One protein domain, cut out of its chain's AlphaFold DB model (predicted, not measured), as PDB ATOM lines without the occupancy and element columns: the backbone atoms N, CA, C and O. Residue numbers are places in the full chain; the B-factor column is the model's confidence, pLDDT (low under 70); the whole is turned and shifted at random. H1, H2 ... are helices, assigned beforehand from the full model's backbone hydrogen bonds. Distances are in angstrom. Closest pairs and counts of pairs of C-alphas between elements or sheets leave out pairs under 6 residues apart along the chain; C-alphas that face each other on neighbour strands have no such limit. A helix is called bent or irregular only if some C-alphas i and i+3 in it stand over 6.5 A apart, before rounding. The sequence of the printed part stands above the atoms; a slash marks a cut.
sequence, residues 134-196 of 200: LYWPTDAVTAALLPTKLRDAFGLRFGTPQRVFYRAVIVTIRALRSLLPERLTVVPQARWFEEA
ATOM      1  N   LEU A 134     178.497 205.496 171.934       92.81
ATOM      2  CA  LEU A 134     177.675 205.954 173.058       92.81
ATOM      3  C   LEU A 134     176.421 205.103 173.276       92.81
ATOM      4  O   LEU A 134     175.843 205.141 174.360       92.81
ATOM      5  N   TYR A 135     176.038 204.282 172.299       92.44
ATOM      6  CA  TYR A 135     174.939 203.330 172.437       92.44
ATOM      7  C   TYR A 135     175.368 201.967 172.990       92.44
ATOM      8  O   TYR A 135     174.530 201.103 173.254       92.44
ATOM      9  N   TRP A 136     176.665 201.753 173.219       94.44
ATOM     10  CA  TRP A 136     177.163 200.492 173.764       94.44
ATOM     11  C   TRP A 136     176.478 200.061 175.081       94.44
ATOM     12  O   TRP A 136     176.153 198.878 175.209       94.44
ATOM     13  N   PRO A 137     176.185 200.958 176.050       93.06
ATOM     14  CA  PRO A 137     175.468 200.572 177.268       93.06
ATOM     15  C   PRO A 137     174.059 200.037 176.993       93.06
ATOM     16  O   PRO A 137     173.659 199.017 177.558       93.06
ATOM     17  N   THR A 138     173.311 200.701 176.106       91.00
ATOM     18  CA  THR A 138     171.954 200.283 175.736       91.00
ATOM     19  C   THR A 138     171.979 198.970 174.964       91.00
ATOM     20  O   THR A 138     171.146 198.100 175.220       91.00
ATOM     21  N   ASP A 139     172.978 198.767 174.104       92.81
ATOM     22  CA  ASP A 139     173.193 197.499 173.404       92.81
ATOM     23  C   ASP A 139     173.494 196.365 174.368       92.81
ATOM     24  O   ASP A 139     172.930 195.287 174.231       92.81
ATOM     25  N   ALA A 140     174.364 196.590 175.354       94.25
ATOM     26  CA  ALA A 140     174.732 195.568 176.323       94.25
ATOM     27  C   ALA A 140     173.519 195.109 177.147       94.25
ATOM     28  O   ALA A 140     173.339 193.905 177.354       94.25
ATOM     29  N   VAL A 141     172.663 196.046 177.574       92.44
ATOM     30  CA  VAL A 141     171.414 195.732 178.288       92.44
ATOM     31  C   VAL A 141     170.422 195.027 177.366       92.44
ATOM     32  O   VAL A 141     169.893 193.980 177.731       92.44
ATOM     33  N   THR A 142     170.208 195.539 176.153       92.69
ATOM     34  CA  THR A 142     169.290 194.935 175.173       92.69
ATOM     35  C   THR A 142     169.725 193.516 174.819       92.69
ATOM     36  O   THR A 142     168.924 192.582 174.848       92.69
ATOM     37  N   ALA A 143     171.018 193.326 174.561       94.19
ATOM     38  CA  ALA A 143     171.600 192.030 174.271       94.19
ATOM     39  C   ALA A 143     171.380 191.052 175.428       94.19
ATOM     40  O   ALA A 143     171.067 189.895 175.166       94.19
ATOM     41  N   ALA A 144     171.504 191.491 176.683       92.81
ATOM     42  CA  ALA A 144     171.265 190.642 177.850       92.81
ATOM     43  C   ALA A 144     169.809 190.160 177.959       92.81
ATOM     44  O   ALA A 144     169.578 189.051 178.438       92.81
ATOM     45  N   LEU A 145     168.845 190.969 177.506       91.06
ATOM     46  CA  LEU A 145     167.412 190.670 177.599       91.06
ATOM     47  C   LEU A 145     166.867 189.877 176.414       91.06
ATOM     48  O   LEU A 145     165.852 189.196 176.551       91.06
ATOM     49  N   LEU A 146     167.536 189.939 175.265       92.19
ATOM     50  CA  LEU A 146     167.118 189.202 174.082       92.19
ATOM     51  C   LEU A 146     167.546 187.725 174.128       92.19
ATOM     52  O   LEU A 146     168.688 187.418 174.497       92.19
ATOM     53  N   PRO A 147     166.680 186.804 173.657       90.31
ATOM     54  CA  PRO A 147     167.077 185.444 173.312       90.31
ATOM     55  C   PRO A 147     168.245 185.436 172.317       90.31
ATOM     56  O   PRO A 147     168.310 186.280 171.421       90.31
ATOM     57  N   THR A 148     169.135 184.442 172.424       89.19
ATOM     58  CA  THR A 148     170.364 184.345 171.610       89.19
ATOM     59  C   THR A 148     170.102 184.490 170.109       89.19
ATOM     60  O   THR A 148     170.755 185.301 169.462       89.19
ATOM     61  N   LYS A 149     169.083 183.804 169.567       88.00
ATOM     62  CA  LYS A 149     168.738 183.882 168.136       88.00
ATOM     63  C   LYS A 149     168.445 185.313 167.664       88.00
ATOM     64  O   LYS A 149     168.898 185.707 166.595       88.00
ATOM     65  N   LEU A 150     167.704 186.094 168.455       91.56
ATOM     66  CA  LEU A 150     167.350 187.474 168.102       91.56
ATOM     67  C   LEU A 150     168.535 188.416 168.265       91.56
ATOM     68  O   LEU A 150     168.760 189.282 167.425       91.56
ATOM     69  N   ARG A 151     169.314 188.220 169.329       93.44
ATOM     70  CA  ARG A 151     170.545 188.968 169.556       93.44
ATOM     71  C   ARG A 151     171.480 188.863 168.346       93.44
ATOM     72  O   ARG A 151     171.943 189.890 167.854       93.44
ATOM     73  N   ASP A 152     171.711 187.645 167.862       90.81
ATOM     74  CA  ASP A 152     172.587 187.393 166.715       90.81
ATOM     75  C   ASP A 152     171.996 187.986 165.429       90.81
ATOM     76  O   ASP A 152     172.698 188.663 164.679       90.81
ATOM     77  N   ALA A 153     170.684 187.828 165.211       91.38
ATOM     78  CA  ALA A 153     169.990 188.376 164.045       91.38
ATOM     79  C   ALA A 153     170.041 189.914 163.954       91.38
ATOM     80  O   ALA A 153     170.043 190.457 162.845       91.38
ATOM     81  N   PHE A 154     170.105 190.603 165.098       92.50
ATOM     82  CA  PHE A 154     170.264 192.059 165.192       92.50
ATOM     83  C   PHE A 154     171.726 192.517 165.327       92.50
ATOM     84  O   PHE A 154     171.983 193.715 165.413       92.50
ATOM     85  N   GLY A 155     172.697 191.596 165.327       91.31
ATOM     86  CA  GLY A 155     174.124 191.925 165.402       91.31
ATOM     87  C   GLY A 155     174.587 192.451 166.765       91.31
ATOM     88  O   GLY A 155     175.631 193.098 166.862       91.31
ATOM     89  N   LEU A 156     173.832 192.181 167.832       92.69
ATOM     90  CA  LEU A 156     174.137 192.661 169.176       92.69
ATOM     91  C   LEU A 156     175.191 191.773 169.846       92.69
ATOM     92  O   LEU A 156     174.962 190.610 170.166       92.69
ATOM     93  N   ARG A 157     176.377 192.319 170.114       92.56
ATOM     94  CA  ARG A 157     177.454 191.550 170.754       92.56
ATOM     95  C   ARG A 157     177.154 191.314 172.232       92.56
ATOM     96  O   ARG A 157     176.932 192.260 172.977       92.56
ATOM     97  N   PHE A 158     177.262 190.064 172.687       94.50
ATOM     98  CA  PHE A 158     177.162 189.719 174.110       94.50
ATOM     99  C   PHE A 158     178.320 188.826 174.555       94.50
ATOM    100  O   PHE A 158     178.180 187.615 174.748       94.50
ATOM    101  N   GLY A 159     179.494 189.445 174.680       94.44
ATOM    102  CA  GLY A 159     180.710 188.827 175.193       94.44
ATOM    103  C   GLY A 159     180.899 189.063 176.693       94.44
ATOM    104  O   GLY A 159     179.985 189.474 177.411       94.44
ATOM    105  N   THR A 160     182.117 188.816 177.174       96.81
ATOM    106  CA  THR A 160     182.502 189.069 178.571       96.81
ATOM    107  C   THR A 160     182.289 190.527 178.999       96.81
ATOM    108  O   THR A 160     181.692 190.717 180.060       96.81
ATOM    109  N   PRO A 161     182.663 191.558 178.209       96.44
ATOM    110  CA  PRO A 161     182.464 192.951 178.617       96.44
ATOM    111  C   PRO A 161     180.993 193.295 178.879       96.44
ATOM    112  O   PRO A 161     180.666 193.868 179.917       96.44
ATOM    113  N   GLN A 162     180.086 192.882 177.988       96.69
ATOM    114  CA  GLN A 162     178.652 193.135 178.142       96.69
ATOM    115  C   GLN A 162     178.062 192.372 179.329       96.69
ATOM    116  O   GLN A 162     177.246 192.928 180.058       96.69
ATOM    117  N   ARG A 163     178.502 191.127 179.572       95.56
ATOM    118  CA  ARG A 163     178.085 190.348 180.751       95.56
ATOM    119  C   ARG A 163     178.493 191.019 182.061       95.56
ATOM    120  O   ARG A 163     177.680 191.094 182.980       95.56
ATOM    121  N   VAL A 164     179.732 191.508 182.145       97.25
ATOM    122  CA  VAL A 164     180.241 192.212 183.333       97.25
ATOM    123  C   VAL A 164     179.476 193.513 183.547       97.25
ATOM    124  O   VAL A 164     178.999 193.752 184.652       97.25
ATOM    125  N   PHE A 165     179.296 194.313 182.494       97.06
ATOM    126  CA  PHE A 165     178.538 195.558 182.572       97.06
ATOM    127  C   PHE A 165     177.088 195.328 182.996       97.06
ATOM    128  O   PHE A 165     176.622 195.954 183.944       97.06
ATOM    129  N   TYR A 166     176.392 194.380 182.364       95.50
ATOM    130  CA  TYR A 166     175.027 194.025 182.737       95.50
ATOM    131  C   TYR A 166     174.939 193.598 184.207       95.50
ATOM    132  O   TYR A 166     174.098 194.100 184.952       95.50
ATOM    133  N   ARG A 167     175.855 192.736 184.668       95.38
ATOM    134  CA  ARG A 167     175.914 192.331 186.077       95.38
ATOM    135  C   ARG A 167     176.155 193.523 187.003       95.38
ATOM    136  O   ARG A 167     175.503 193.602 188.040       95.38
ATOM    137  N   ALA A 168     177.050 194.440 186.638       96.31
ATOM    138  CA  ALA A 168     177.308 195.653 187.406       96.31
ATOM    139  C   ALA A 168     176.055 196.535 187.497       96.31
ATOM    140  O   ALA A 168     175.707 196.963 188.591       96.31
ATOM    141  N   VAL A 169     175.321 196.728 186.395       94.88
ATOM    142  CA  VAL A 169     174.034 197.445 186.389       94.88
ATOM    143  C   VAL A 169     173.050 196.805 187.370       94.88
ATOM    144  O   VAL A 169     172.504 197.500 188.224       94.88
ATOM    145  N   ILE A 170     172.864 195.483 187.311       94.38
ATOM    146  CA  ILE A 170     171.943 194.775 188.212       94.38
ATOM    147  C   ILE A 170     172.370 194.905 189.679       94.38
ATOM    148  O   ILE A 170     171.532 195.195 190.534       94.38
ATOM    149  N   VAL A 171     173.656 194.720 189.989       94.19
ATOM    150  CA  VAL A 171     174.178 194.863 191.358       94.19
ATOM    151  C   VAL A 171     173.978 196.290 191.866       94.19
ATOM    152  O   VAL A 171     173.488 196.466 192.979       94.19
ATOM    153  N   THR A 172     174.274 197.296 191.045       92.75
ATOM    154  CA  THR A 172     174.084 198.707 191.394       92.75
ATOM    155  C   THR A 172     172.617 199.023 191.659       92.75
ATOM    156  O   THR A 172     172.312 199.623 192.682       92.75
ATOM    157  N   ILE A 173     171.687 198.571 190.808       90.88
ATOM    158  CA  ILE A 173     170.245 198.773 191.033       90.88
ATOM    159  C   ILE A 173     169.809 198.131 192.360       90.88
ATOM    160  O   ILE A 173     169.092 198.752 193.146       90.88
ATOM    161  N   ARG A 174     170.270 196.907 192.651       90.19
ATOM    162  CA  ARG A 174     169.943 196.194 193.900       90.19
ATOM    163  C   ARG A 174     170.528 196.878 195.138       90.19
ATOM    164  O   ARG A 174     169.852 196.949 196.165       90.19
ATOM    165  N   ALA A 175     171.751 197.397 195.035       89.06
ATOM    166  CA  ALA A 175     172.407 198.152 196.097       89.06
ATOM    167  C   ALA A 175     171.688 199.481 196.354       89.06
ATOM    168  O   ALA A 175     171.308 199.754 197.488       89.06
ATOM    169  N   LEU A 176     171.412 200.257 195.300       87.44
ATOM    170  CA  LEU A 176     170.663 201.510 195.394       87.44
ATOM    171  C   LEU A 176     169.293 201.285 196.039       87.44
ATOM    172  O   LEU A 176     168.949 201.990 196.976       87.44
ATOM    173  N   ARG A 177     168.544 200.252 195.640       82.38
ATOM    174  CA  ARG A 177     167.257 199.925 196.279       82.38
ATOM    175  C   ARG A 177     167.385 199.650 197.780       82.38
ATOM    176  O   ARG A 177     166.491 200.009 198.532       82.38
ATOM    177  N   SER A 178     168.465 198.995 198.200       77.75
ATOM    178  CA  SER A 178     168.691 198.660 199.613       77.75
ATOM    179  C   SER A 178     169.116 199.878 200.443       77.75
ATOM    180  O   SER A 178     168.982 199.858 201.661       77.75
ATOM    181  N   LEU A 179     169.633 200.924 199.789       81.38
ATOM    182  CA  LEU A 179     170.135 202.145 200.424       81.38
ATOM    183  C   LEU A 179     169.141 203.316 200.350       81.38
ATOM    184  O   LEU A 179     169.165 204.191 201.211       81.38
ATOM    185  N   LEU A 180     168.279 203.359 199.329       74.62
ATOM    186  CA  LEU A 180     167.263 204.396 199.178       74.62
ATOM    187  C   LEU A 180     166.014 204.067 200.020       74.62
ATOM    188  O   LEU A 180     165.481 202.961 199.913       74.62
ATOM    189  N   PRO A 181     165.494 205.023 200.813       72.69
ATOM    190  CA  PRO A 181     164.302 204.811 201.630       72.69
ATOM    191  C   PRO A 181     163.069 204.482 200.773       72.69
ATOM    192  O   PRO A 181     162.906 205.026 199.679       72.69
ATOM    193  N   GLU A 182     162.153 203.663 201.308       61.53
ATOM    194  CA  GLU A 182     160.932 203.174 200.628       61.53
ATOM    195  C   GLU A 182     160.101 204.280 199.962       61.53
ATOM    196  O   GLU A 182     159.470 204.084 198.924       61.53
ATOM    197  N   ARG A 183     160.164 205.499 200.506       60.59
ATOM    198  CA  ARG A 183     159.455 206.668 199.975       60.59
ATOM    199  C   ARG A 183     159.867 207.054 198.549       60.59
ATOM    200  O   ARG A 183     159.065 207.698 197.867       60.59
ATOM    201  N   LEU A 184     161.081 206.688 198.135       60.75
ATOM    202  CA  LEU A 184     161.664 206.962 196.817       60.75
ATOM    203  C   LEU A 184     161.644 205.740 195.887       60.75
ATOM    204  O   LEU A 184     161.781 205.904 194.677       60.75
ATOM    205  N   THR A 185     161.477 204.532 196.428       60.09
ATOM    206  CA  THR A 185     161.512 203.275 195.661       60.09
ATOM    207  C   THR A 185     160.123 202.699 195.387       60.09
ATOM    208  O   THR A 185     159.962 201.976 194.405       60.09
ATOM    209  N   VAL A 186     159.107 203.056 196.182       58.91
ATOM    210  CA  VAL A 186     157.713 202.667 195.933       58.91
ATOM    211  C   VAL A 186     156.991 203.760 195.143       58.91
ATOM    212  O   VAL A 186     156.856 204.910 195.582       58.91
ATOM    213  N   VAL A 187     156.494 203.389 193.962       54.19
ATOM    214  CA  VAL A 187     155.651 204.257 193.128       54.19
ATOM    215  C   VAL A 187     154.463 204.751 193.971       54.19
ATOM    216  O   VAL A 187     153.842 203.935 194.655       54.19
ATOM    217  N   PRO A 188     154.130 206.057 193.975       53.06
ATOM    218  CA  PRO A 188     153.053 206.611 194.806       53.06
ATOM    219  C   PRO A 188     151.729 205.835 194.720       53.06
ATOM    220  O   PRO A 188     151.034 205.679 195.715       53.06
ATOM    221  N   GLN A 189     151.434 205.276 193.547       54.31
ATOM    222  CA  GLN A 189     150.229 204.507 193.252       54.31
ATOM    223  C   GLN A 189     150.184 203.148 193.971       54.31
ATOM    224  O   GLN A 189     149.110 202.722 194.385       54.31
ATOM    225  N   ALA A 190     151.332 202.488 194.162       53.88
ATOM    226  CA  ALA A 190     151.412 201.239 194.923       53.88
ATOM    227  C   ALA A 190     151.190 201.492 196.425       53.88
ATOM    228  O   ALA A 190     150.425 200.769 197.055       53.88
ATOM    229  N   ARG A 191     151.737 202.597 196.962       54.22
ATOM    230  CA  ARG A 191     151.461 203.038 198.345       54.22
ATOM    231  C   ARG A 191     149.983 203.336 198.571       54.22
ATOM    232  O   ARG A 191     149.418 202.888 199.557       54.22
ATOM    233  N   TRP A 192     149.336 204.046 197.647       51.25
ATOM    234  CA  TRP A 192     147.902 204.337 197.757       51.25
ATOM    235  C   TRP A 192     147.038 203.076 197.777       51.25
ATOM    236  O   TRP A 192     146.037 203.033 198.489       51.25
ATOM    237  N   PHE A 193     147.424 202.043 197.028       50.84
ATOM    238  CA  PHE A 193     146.710 200.771 197.005       50.84
ATOM    239  C   PHE A 193     146.921 199.950 198.289       50.84
ATOM    240  O   PHE A 193     145.969 199.369 198.809       50.84
ATOM    241  N   GLU A 194     148.135 199.955 198.845       56.16
ATOM    242  CA  GLU A 194     148.442 199.355 200.151       56.16
ATOM    243  C   GLU A 194     147.711 200.080 201.296       56.16
ATOM    244  O   GLU A 194     147.081 199.436 202.134       56.16
ATOM    245  N   GLU A 195     147.686 201.416 201.292       56.00
ATOM    246  CA  GLU A 195     146.935 202.224 202.262       56.00
ATOM    247  C   GLU A 195     145.411 202.045 202.132       56.00
ATOM    248  O   GLU A 195     144.685 202.148 203.120       56.00
ATOM    249  N   ALA A 196     144.895 201.799 200.923       52.66
ATOM    250  CA  ALA A 196     143.482 201.491 200.704       52.66
ATOM    251  C   ALA A 196     143.102 200.093 201.223       52.66
ATOM    252  O   ALA A 196     142.007 199.932 201.754       52.66
TER     253      ALA A 196
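Overview. This is residues 134 to 196 of the 200 residues of the protein "DUF2236 domain-containing protein" of Chloroflexi bacterium (UniProt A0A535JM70). The long, open rod has one straight helix, H3, as its shaft, with H1 set crosswise near the first end of H3 and the short H2 close by H1, and with the small helices H4 and H5 trailing on one after the other beyond the last end of H3. Contacts are few, and H5 touches no helix. The printed part has 63 residues with five named helices, in the order H1, H2, H3, H4, H5, and no named strand; its class is all helix. It is extended, with a radius of gyration of the C-alphas of 16.4 A, and spans 47 by 22 by 20 A.

Along the chain. Find C-alpha 134 at (177.675, 205.954, 173.058); from there H1, residues 134 to 145, runs 19.0 A from first to last C-alpha. H1 is irregular, for C-alphas 134 and 137 are 7.2 A apart, and its line is a rough one. Next comes H2, residues 148 to 153, 8.6 A long. Look then for C-alpha 160 at (182.502, 189.069, 178.571), where H3, residues 160 to 179, begins its 28.3 A. H4, residues 182 to 185, is 5.0 A long. H5, residues 188 to 196, covers 12.4 A and ends with C-alpha 196 at (143.482, 201.491, 200.704).

Arrangement. Start at H1 and H3, which touch and stand about perpendicular, at 84 degrees. Their closest C-alphas are those of Ala 140 and Gln 162, 5.0 A apart, and H3 touches H1 with residues 162 to 166 alone. H1 and H2 are close but not clearly touching, with the C-alphas of Ala 143 and Arg 151 the closest at 5.7 A. They run opposite ways at a steep tilt of 43 degrees. H2 and H3 are apart. At the other end of H3, look at the C-alphas of Arg 177 and Thr 185, 6.7 A apart, the closest of H3 and H4, which are close but not clearly touching. H5 is apart from H3 and from H4. In H2, H3 and H5 every O i to N i+4 pair is within hydrogen-bond range, in H1 7 of 8 are, and H4 is too short for such a pair.

Size, cuts and confidence. The two C-alphas farthest apart are those of Gly 155 and Ala 196, at 47.7 A. The printed part has no cut and no long link: the links H1 to H2, H3 to H4 and H4 to H5 are tight, and H2 to H3, with 6 residues, is short. Look in the B-factor column for the model's confidence: the mean pLDDT of the printed part is 83.0, and residues 182 to 196 are under 70.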